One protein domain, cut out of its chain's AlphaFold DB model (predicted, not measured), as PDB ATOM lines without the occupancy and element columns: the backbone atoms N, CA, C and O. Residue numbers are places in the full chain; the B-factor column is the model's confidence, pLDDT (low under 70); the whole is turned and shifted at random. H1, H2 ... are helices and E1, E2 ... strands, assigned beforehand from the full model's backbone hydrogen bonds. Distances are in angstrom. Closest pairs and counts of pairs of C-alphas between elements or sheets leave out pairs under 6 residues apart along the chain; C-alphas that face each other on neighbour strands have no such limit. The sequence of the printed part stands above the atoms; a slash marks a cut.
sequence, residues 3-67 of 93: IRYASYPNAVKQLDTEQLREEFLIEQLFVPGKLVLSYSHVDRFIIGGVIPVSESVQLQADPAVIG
ATOM      1  N   ILE A   3     -15.330  28.693 -25.339       91.75
ATOM      2  CA  ILE A   3     -16.490  28.033 -25.943       91.75
ATOM      3  C   ILE A   3     -17.742  28.570 -25.260       91.75
ATOM      4  O   ILE A   3     -17.923  28.375 -24.063       91.75
ATOM      5  N   ARG A   4     -18.613  29.208 -26.040       93.75
ATOM      6  CA  ARG A   4     -19.949  29.640 -25.632       93.75
ATOM      7  C   ARG A   4     -20.979  28.611 -26.084       93.75
ATOM      8  O   ARG A   4     -20.936  28.129 -27.225       93.75
ATOM      9  N   TYR A   5     -21.900  28.258 -25.196       94.12
ATOM     10  CA  TYR A   5     -22.974  27.315 -25.497       94.12
ATOM     11  C   TYR A   5     -24.245  28.051 -25.918       94.12
ATOM     12  O   TYR A   5     -24.442  29.222 -25.614       94.12
ATOM     13  N   ALA A   6     -25.113  27.364 -26.660       93.50
ATOM     14  CA  ALA A   6     -26.420  27.912 -26.987       93.50
ATOM     15  C   ALA A   6     -27.309  27.889 -25.736       93.50
ATOM     16  O   ALA A   6     -27.419  26.858 -25.070       93.50
ATOM     17  N   SER A   7     -27.962  29.007 -25.440       93.88
ATOM     18  CA  SER A   7     -28.793  29.152 -24.244       93.88
ATOM     19  C   SER A   7     -30.282  29.083 -24.587       93.88
ATOM     20  O   SER A   7     -30.744  29.614 -25.596       93.88
ATOM     21  N   TYR A   8     -31.064  28.447 -23.716       95.38
ATOM     22  CA  TYR A   8     -32.521  28.400 -23.835       95.38
ATOM     23  C   TYR A   8     -33.155  29.684 -23.266       95.38
ATOM     24  O   TYR A   8     -32.821  30.054 -22.138       95.38
ATOM     25  N   PRO A   9     -34.113  30.345 -23.950       96.19
ATOM     26  CA  PRO A   9     -34.633  31.644 -23.513       96.19
ATOM     27  C   PRO A   9     -35.160  31.699 -22.076       96.19
ATOM     28  O   PRO A   9     -34.975  32.709 -21.405       96.19
ATOM     29  N   ASN A  10     -35.802  30.640 -21.564       97.69
ATOM     30  CA  ASN A  10     -36.284  30.665 -20.179       97.69
ATOM     31  C   ASN A  10     -35.169  30.458 -19.146       97.69
ATOM     32  O   ASN A  10     -35.339  30.913 -18.021       97.69
ATOM     33  N   ALA A  11     -34.046  29.832 -19.518       95.06
ATOM     34  CA  ALA A  11     -32.860  29.783 -18.664       95.06
ATOM     35  C   ALA A  11     -32.204  31.170 -18.588       95.06
ATOM     36  O   ALA A  11     -31.929  31.653 -17.498       95.06
ATOM     37  N   VAL A  12     -32.072  31.857 -19.732       97.12
ATOM     38  CA  VAL A  12     -31.489  33.212 -19.809       97.12
ATOM     39  C   VAL A  12     -32.245  34.221 -18.941       97.12
ATOM     40  O   VAL A  12     -31.630  35.069 -18.307       97.12
ATOM     41  N   LYS A  13     -33.577  34.106 -18.852       97.31
ATOM     42  CA  LYS A  13     -34.408  34.975 -17.994       97.31
ATOM     43  C   LYS A  13     -34.090  34.880 -16.498       97.31
ATOM     44  O   LYS A  13     -34.509  35.767 -15.764       97.31
ATOM     45  N   GLN A  14     -33.448  33.803 -16.050       97.69
ATOM     46  CA  GLN A  14     -33.092  33.596 -14.642       97.69
ATOM     47  C   GLN A  14     -31.664  34.047 -14.321       97.69
ATOM     48  O   GLN A  14     -31.267  33.974 -13.162       97.69
ATOM     49  N   LEU A  15     -30.895  34.473 -15.329       97.62
ATOM     50  CA  LEU A  15     -29.507  34.869 -15.141       97.62
ATOM     51  C   LEU A  15     -29.422  36.260 -14.516       97.62
ATOM     52  O   LEU A  15     -30.153  37.178 -14.901       97.62
ATOM     53  N   ASP A  16     -28.501  36.417 -13.572       98.31
ATOM     54  CA  ASP A  16     -28.119  37.727 -13.063       98.31
ATOM     55  C   ASP A  16     -27.174  38.470 -14.034       98.31
ATOM     56  O   ASP A  16     -26.863  38.014 -15.137       98.31
ATOM     57  N   THR A  17     -26.739  39.672 -13.649       98.31
ATOM     58  CA  THR A  17     -25.893  40.515 -14.511       98.31
ATOM     59  C   THR A  17     -24.518  39.905 -14.780       98.31
ATOM     60  O   THR A  17     -23.988  40.084 -15.877       98.31
ATOM     61  N   GLU A  18     -23.931  39.220 -13.803       98.19
ATOM     62  CA  GLU A  18     -22.611  38.606 -13.945       98.19
ATOM     63  C   GLU A  18     -22.707  37.405 -14.883       98.19
ATOM     64  O   GLU A  18     -22.015  37.363 -15.901       98.19
ATOM     65  N   GLN A  19     -23.689  36.537 -14.650       97.06
ATOM     66  CA  GLN A  19     -23.962  35.367 -15.482       97.06
ATOM     67  C   GLN A  19     -24.280  35.738 -16.937       97.06
ATOM     68  O   GLN A  19     -23.810  35.092 -17.870       97.06
ATOM     69  N   LEU A  20     -25.041  36.813 -17.171       97.62
ATOM     70  CA  LEU A  20     -25.288  37.305 -18.531       97.62
ATOM     71  C   LEU A  20     -23.989  37.721 -19.239       97.62
ATOM     72  O   LEU A  20     -23.842  37.500 -20.442       97.62
ATOM     73  N   ARG A  21     -23.042  38.335 -18.523       97.31
ATOM     74  CA  ARG A  21     -21.747  38.713 -19.105       97.31
ATOM     75  C   ARG A  21     -20.890  37.484 -19.374       97.31
ATOM     76  O   ARG A  21     -20.328  37.388 -20.461       97.31
ATOM     77  N   GLU A  22     -20.836  36.550 -18.434       94.56
ATOM     78  CA  GLU A  22     -20.107  35.291 -18.597       94.56
ATOM     79  C   GLU A  22     -20.610  34.488 -19.800       94.56
ATOM     80  O   GLU A  22     -19.807  33.903 -20.521       94.56
ATOM     81  N   GLU A  23     -21.914  34.488 -20.073       95.00
ATOM     82  CA  GLU A  23     -22.480  33.727 -21.191       95.00
ATOM     83  C   GLU A  23     -22.392  34.463 -22.538       95.00
ATOM     84  O   GLU A  23     -22.147  33.842 -23.574       95.00
ATOM     85  N   PHE A  24     -22.578  35.786 -22.563       95.56
ATOM     86  CA  PHE A  24     -22.805  36.508 -23.826       95.56
ATOM     87  C   PHE A  24     -21.743  37.545 -24.185       95.56
ATOM     88  O   PHE A  24     -21.660  37.945 -25.349       95.56
ATOM     89  N   LEU A  25     -20.921  37.990 -23.234       96.81
ATOM     90  CA  LEU A  25     -19.907  39.008 -23.488       96.81
ATOM     91  C   LEU A  25     -18.540  38.369 -23.742       96.81
ATOM     92  O   LEU A  25     -18.073  37.509 -23.001       96.81
ATOM     93  N   ILE A  26     -17.857  38.832 -24.787       96.44
ATOM     94  CA  ILE A  26     -16.424  38.589 -24.976       96.44
ATOM     95  C   ILE A  26     -15.705  39.834 -24.462       96.44
ATOM     96  O   ILE A  26     -15.670  40.856 -25.145       96.44
ATOM     97  N   GLU A  27     -15.173  39.778 -23.240       95.94
ATOM     98  CA  GLU A  27     -14.559  40.953 -22.604       95.94
ATOM     99  C   GLU A  27     -13.248  41.377 -23.270       95.94
ATOM    100  O   GLU A  27     -12.952  42.565 -23.378       95.94
ATOM    101  N   GLN A  28     -12.459  40.406 -23.731       95.38
ATOM    102  CA  GLN A  28     -11.161  40.645 -24.352       95.38
ATOM    103  C   GLN A  28     -11.112  39.975 -25.717       95.38
ATOM    104  O   GLN A  28     -10.842  38.784 -25.827       95.38
ATOM    105  N   LEU A  29     -11.360  40.756 -26.767       95.81
ATOM    106  CA  LEU A  29     -11.245  40.278 -28.146       95.81
ATOM    107  C   LEU A  29      -9.879  40.603 -28.765       95.81
ATOM    108  O   LEU A  29      -9.365  39.843 -29.578       95.81
ATOM    109  N   PHE A  30      -9.273  41.723 -28.372       96.38
ATOM    110  CA  PHE A  30      -8.043  42.223 -28.972       96.38
ATOM    111  C   PHE A  30      -6.915  42.277 -27.948       96.38
ATOM    112  O   PHE A  30      -6.890  43.144 -27.077       96.38
ATOM    113  N   VAL A  31      -5.960  41.358 -28.078       95.88
ATOM    114  CA  VAL A  31      -4.778  41.288 -27.215       95.88
ATOM    115  C   VAL A  31      -3.522  41.388 -28.090       95.88
ATOM    116  O   VAL A  31      -3.391  40.599 -29.030       95.88
ATOM    117  N   PRO A  32      -2.594  42.332 -27.823       95.81
ATOM    118  CA  PRO A  32      -1.377  42.486 -28.616       95.81
ATOM    119  C   PRO A  32      -0.589  41.179 -28.745       95.81
ATOM    120  O   PRO A  32      -0.274  40.522 -27.753       95.81
ATOM    121  N   GLY A  33      -0.287  40.800 -29.983       94.75
ATOM    122  CA  GLY A  33       0.521  39.634 -30.335       94.75
ATOM    123  C   GLY A  33      -0.190  38.294 -30.168       94.75
ATOM    124  O   GLY A  33       0.445  37.258 -30.340       94.75
ATOM    125  N   LYS A  34      -1.487  38.281 -29.834       94.25
ATOM    126  CA  LYS A  34      -2.244  37.046 -29.609       94.25
ATOM    127  C   LYS A  34      -3.444  36.958 -30.539       94.25
ATOM    128  O   LYS A  34      -4.172  37.927 -30.736       94.25
ATOM    129  N   LEU A  35      -3.656  35.757 -31.071       94.94
ATOM    130  CA  LEU A  35      -4.917  35.381 -31.686       94.94
ATOM    131  C   LEU A  35      -5.881  34.967 -30.575       94.94
ATOM    132  O   LEU A  35      -5.659  33.958 -29.901       94.94
ATOM    133  N   VAL A  36      -6.944  35.739 -30.389       95.56
ATOM    134  CA  VAL A  36      -8.039  35.377 -29.491       95.56
ATOM    135  C   VAL A  36      -9.186  34.859 -30.339       95.56
ATOM    136  O   VAL A  36      -9.573  35.497 -31.313       95.56
ATOM    137  N   LEU A  37      -9.716  33.694 -29.971       95.25
ATOM    138  CA  LEU A  37     -10.861  33.068 -30.624       95.25
ATOM    139  C   LEU A  37     -11.890  32.672 -29.565       95.25
ATOM    140  O   LEU A  37     -11.526  32.113 -28.522       95.25
ATOM    141  N   SER A  38     -13.159  32.897 -29.890       94.62
ATOM    142  CA  SER A  38     -14.325  32.404 -29.165       94.62
ATOM    143  C   SER A  38     -15.232  31.643 -30.131       94.62
ATOM    144  O   SER A  38     -15.563  32.137 -31.212       94.62
ATOM    145  N   TYR A  39     -15.595  30.418 -29.766       94.25
ATOM    146  CA  TYR A  39     -16.476  29.545 -30.533       94.25
ATOM    147  C   TYR A  39     -17.868  29.571 -29.913       94.25
ATOM    148  O   TYR A  39     -18.035  29.181 -28.760       94.25
ATOM    149  N   SER A  40     -18.874  29.967 -30.683       94.19
ATOM    150  CA  SER A  40     -20.273  29.884 -30.276       94.19
ATOM    151  C   SER A  40     -20.919  28.629 -30.839       94.19
ATOM    152  O   SER A  40     -20.833  28.357 -32.034       94.19
ATOM    153  N   HIS A  41     -21.630  27.876 -30.001       93.88
ATOM    154  CA  HIS A  41     -22.484  26.779 -30.463       93.88
ATOM    155  C   HIS A  41     -23.712  27.258 -31.242       93.88
ATOM    156  O   HIS A  41     -24.325  26.448 -31.938       93.88
ATOM    157  N   VAL A  42     -24.049  28.548 -31.172       93.62
ATOM    158  CA  VAL A  42     -25.029  29.156 -32.075       93.62
ATOM    159  C   VAL A  42     -24.391  29.222 -33.462       93.62
ATOM    160  O   VAL A  42     -23.398  29.917 -33.668       93.62
ATOM    161  N   ASP A  43     -24.895  28.397 -34.380       92.88
ATOM    162  CA  ASP A  43     -24.407  28.224 -35.758       92.88
ATOM    163  C   ASP A  43     -22.919  27.860 -35.912       92.88
ATOM    164  O   ASP A  43     -22.373  27.877 -37.016       92.88
ATOM    165  N   ARG A  44     -22.249  27.457 -34.824       92.12
ATOM    166  CA  ARG A  44     -20.816  27.099 -34.813       92.12
ATOM    167  C   ARG A  44     -19.917  28.248 -35.276       92.12
ATOM    168  O   ARG A  44     -18.870  28.007 -35.898       92.12
ATOM    169  N   PHE A  45     -20.346  29.480 -35.015       92.94
ATOM    170  CA  PHE A  45     -19.652  30.688 -35.436       92.94
ATOM    171  C   PHE A  45     -18.388  30.897 -34.596       92.94
ATOM    172  O   PHE A  45     -18.408  30.719 -33.378       92.94
ATOM    173  N   ILE A  46     -17.281  31.271 -35.240       94.50
ATOM    174  CA  ILE A  46     -16.031  31.595 -34.546       94.50
ATOM    175  C   ILE A  46     -15.792  33.089 -34.694       94.50
ATOM    176  O   ILE A  46     -15.616  33.585 -35.806       94.50
ATOM    177  N   ILE A  47     -15.772  33.788 -33.564       96.00
ATOM    178  CA  ILE A  47     -15.401  35.196 -33.482       96.00
ATOM    179  C   ILE A  47     -13.942  35.262 -33.050       96.00
ATOM    180  O   ILE A  47     -13.523  34.538 -32.147       96.00
ATOM    181  N   GLY A  48     -13.166  36.131 -33.686       95.75
ATOM    182  CA  GLY A  48     -11.762  36.293 -33.360       95.75
ATOM    183  C   GLY A  48     -11.281  37.724 -33.461       95.75
ATOM    184  O   GLY A  48     -11.825  38.525 -34.218       95.75
ATOM    185  N   GLY A  49     -10.235  38.019 -32.698       96.94
ATOM    186  CA  GLY A  49      -9.494  39.264 -32.779       96.94
ATOM    187  C   GLY A  49      -8.000  38.985 -32.765       96.94
ATOM    188  O   GLY A  49      -7.515  38.046 -32.129       96.94
ATOM    189  N   VAL A  50      -7.264  39.793 -33.520       96.94
ATOM    190  CA  VAL A  50      -5.812  39.693 -33.617       96.94
ATOM    191  C   VAL A  50      -5.224  41.081 -33.806       96.94
ATOM    192  O   VAL A  50      -5.686  41.853 -34.644       96.94
ATOM    193  N   ILE A  51      -4.203  41.398 -33.011       96.94
ATOM    194  CA  ILE A  51      -3.375  42.593 -33.185       96.94
ATOM    195  C   ILE A  51      -1.930  42.119 -33.353       96.94
ATOM    196  O   ILE A  51      -1.251  41.893 -32.350       96.94
ATOM    197  N   PRO A  52      -1.437  41.935 -34.588       95.81
ATOM    198  CA  PRO A  52      -0.012  41.722 -34.821       95.81
ATOM    199  C   PRO A  52       0.786  42.940 -34.326       95.81
ATOM    200  O   PRO A  52       0.353  44.075 -34.514       95.81
ATOM    201  N   VAL A  53       1.934  42.710 -33.682       94.25
ATOM    202  CA  VAL A  53       2.792  43.782 -33.127       94.25
ATOM    203  C   VAL A  53       4.171  43.750 -33.772       94.25
ATOM    204  O   VAL A  53       4.488  44.612 -34.583       94.25
ATOM    205  N   SER A  54       4.975  42.743 -33.441       93.06
ATOM    206  CA  SER A  54       6.333  42.563 -33.967       93.06
ATOM    207  C   SER A  54       6.427  41.436 -34.993       93.06
ATOM    208  O   SER A  54       7.270  41.485 -35.882       93.06
ATOM    209  N   GLU A  55       5.555  40.433 -34.885       93.62
ATOM    210  CA  GLU A  55       5.566  39.233 -35.719       93.62
ATOM    211  C   GLU A  55       4.183  38.960 -36.314       93.62
ATOM    212  O   GLU A  55       3.150  39.382 -35.781       93.62
ATOM    213  N   SER A  56       4.163  38.230 -37.431       94.75
ATOM    214  CA  SER A  56       2.922  37.744 -38.027       94.75
ATOM    215  C   SER A  56       2.258  36.721 -37.111       94.75
ATOM    216  O   SER A  56       2.893  35.751 -36.698       94.75
ATOM    217  N   VAL A  57       0.962  36.882 -36.866       95.31
ATOM    218  CA  VAL A  57       0.171  35.916 -36.102       95.31
ATOM    219  C   VAL A  57      -0.536  34.977 -37.075       95.31
ATOM    220  O   VAL A  57      -1.284  35.429 -37.943       95.31
ATOM    221  N   GLN A  58      -0.295  33.672 -36.952       93.50
ATOM    222  CA  GLN A  58      -0.949  32.679 -37.803       93.50
ATOM    223  C   GLN A  58      -2.369  32.370 -37.319       93.50
ATOM    224  O   GLN A  58      -2.620  32.264 -36.119       93.50
ATOM    225  N   LEU A  59      -3.286  32.164 -38.266       92.25
ATOM    226  CA  LEU A  59      -4.628  31.662 -37.985       92.25
ATOM    227  C   LEU A  59      -4.555  30.163 -37.677       92.25
ATOM    228  O   LEU A  59      -4.564  29.331 -38.585       92.25
ATOM    229  N   GLN A  60      -4.464  29.830 -36.395       87.50
ATOM    230  CA  GLN A  60      -4.373  28.454 -35.921       87.50
ATOM    231  C   GLN A  60      -5.393  28.198 -34.813       87.50
ATOM    232  O   GLN A  60      -5.631  29.036 -33.946       87.50
ATOM    233  N   ALA A  61      -5.981  27.008 -34.843       83.00
ATOM    234  CA  ALA A  61      -6.768  26.448 -33.757       83.00
ATOM    235  C   ALA A  61      -6.484  24.949 -33.687       83.00
ATOM    236  O   ALA A  61      -6.051  24.354 -34.673       83.00
ATOM    237  N   ASP A  62      -6.728  24.356 -32.523       83.12
ATOM    238  CA  ASP A  62      -6.545  22.925 -32.309       83.12
ATOM    239  C   ASP A  62      -7.407  22.115 -33.305       83.12
ATOM    240  O   ASP A  62      -8.639  22.260 -33.282       83.12
ATOM    241  N   PRO A  63      -6.797  21.268 -34.163       82.50
ATOM    242  CA  PRO A  63      -7.500  20.385 -35.093       82.50
ATOM    243  C   PRO A  63      -8.597  19.541 -34.440       82.50
ATOM    244  O   PRO A  63      -9.630  19.306 -35.065       82.50
ATOM    245  N   ALA A  64      -8.417  19.123 -33.182       79.56
ATOM    246  CA  ALA A  64      -9.416  18.357 -32.442       79.56
ATOM    247  C   ALA A  64     -10.665  19.191 -32.119       79.56
ATOM    248  O   ALA A  64     -11.771  18.658 -32.083       79.56
ATOM    249  N   VAL A  65     -10.506  20.506 -31.934       79.06
ATOM    250  CA  VAL A  65     -11.616  21.422 -31.636       79.06
ATOM    251  C   VAL A  65     -12.356  21.834 -32.909       79.06
ATOM    252  O   VAL A  65     -13.580  21.956 -32.898       79.06
ATOM    253  N   ILE A  66     -11.641  22.032 -34.021       84.75
ATOM    254  CA  ILE A  66     -12.263  22.400 -35.307       84.75
ATOM    255  C   ILE A  66     -12.717  21.190 -36.137       84.75
ATOM    256  O   ILE A  66     -13.543  21.359 -37.036       84.75
ATOM    257  N   GLY A  67     -12.208  19.991 -35.842       85.00
ATOM    258  CA  GLY A  67     -12.501  18.751 -36.567       85.00
ATOM    259  C   GLY A  67     -11.965  18.729 -38.004       85.00
ATOM    260  O   GLY A  67     -12.612  18.157 -38.881       85.00
TER     261      GLY A  67
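Overview. This is residues 3 to 67 of the 93 residues of the protein "5-dehydro-4-deoxy-D-glucuronate isomerase" of Paenibacillus sp. BK736 (UniProt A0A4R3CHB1). A two-stranded hairpin, E1 and E2, lies near the middle of a flat, loose model, with the small helices H1 and H2 toward one end of its longest axis. Past the hairpin, the long stretch of residues 51 to 62 swings out to the other end of that axis and folds back to a short helix, H3, off to one side. The printed part has 65 residues, with three named helices and two named strands in the order H1, H2, E1, E2, H3; the sheet order is E1 - E2, antiparallel. The class is mixed, helices and strands, with under half of the printed residues, 27 of 65, in named elements. The whole is loose, with a radius of gyration of the C-alphas of 14.5 A and spans of 45 by 27 by 14 A.

Arrangement. Residues 3 to 4 form a short parallel pairing with residues 39 to 40 of E1, which is residues 35 to 40. H1, residues 9 to 12, and H2, residues 17 to 24, are close but not clearly touching: their closest C-alphas, those of Val 12 and Leu 20, are 7.5 A apart. H1 and E1 are apart. E1 and E2, residues 46 to 50, form an antiparallel hairpin, with 164 degrees between their directions. The C-alphas of Leu 37 and Gly 48, which face each other, are 4.3 A apart. N 38 and O 47 are within hydrogen-bond range at 2.8 A, as are N 36 and O 49 at 2.9 A. H2 is apart from E2. H3, residues 63 to 66, is apart from H1, H2 and E1. In H2 every O i to N i+4 pair is within hydrogen-bond range; H1 and H3 are too short for such a pair, and their one O i to N i+3 pair is within range in H1 but not in H3.

Along the chain. H1 begins at C-alpha 9, (-34.633, 31.644, -23.513), and is 5.1 A long from first to last C-alpha. H2 is 10.6 A long. E1 begins at C-alpha 35, (-4.917, 35.381, -31.686), and is 16.4 A long, and E2 is 13.1 A long. H3 is 5.2 A long and ends at C-alpha 66, (-12.263, 22.400, -35.307).

Size, cuts and confidence. The two C-alphas farthest apart, those of Asn 10 and Ser 54, are 46.3 A apart. The C-alphas of Ile 3 and Gly 67, the first and last printed residues, are 14.7 A apart. The printed part has no cut. The link from E2 to H3, 12 residues, is long. The mean pLDDT of the printed part is 93.8, that of H3 is 81, and no printed residue is under 70.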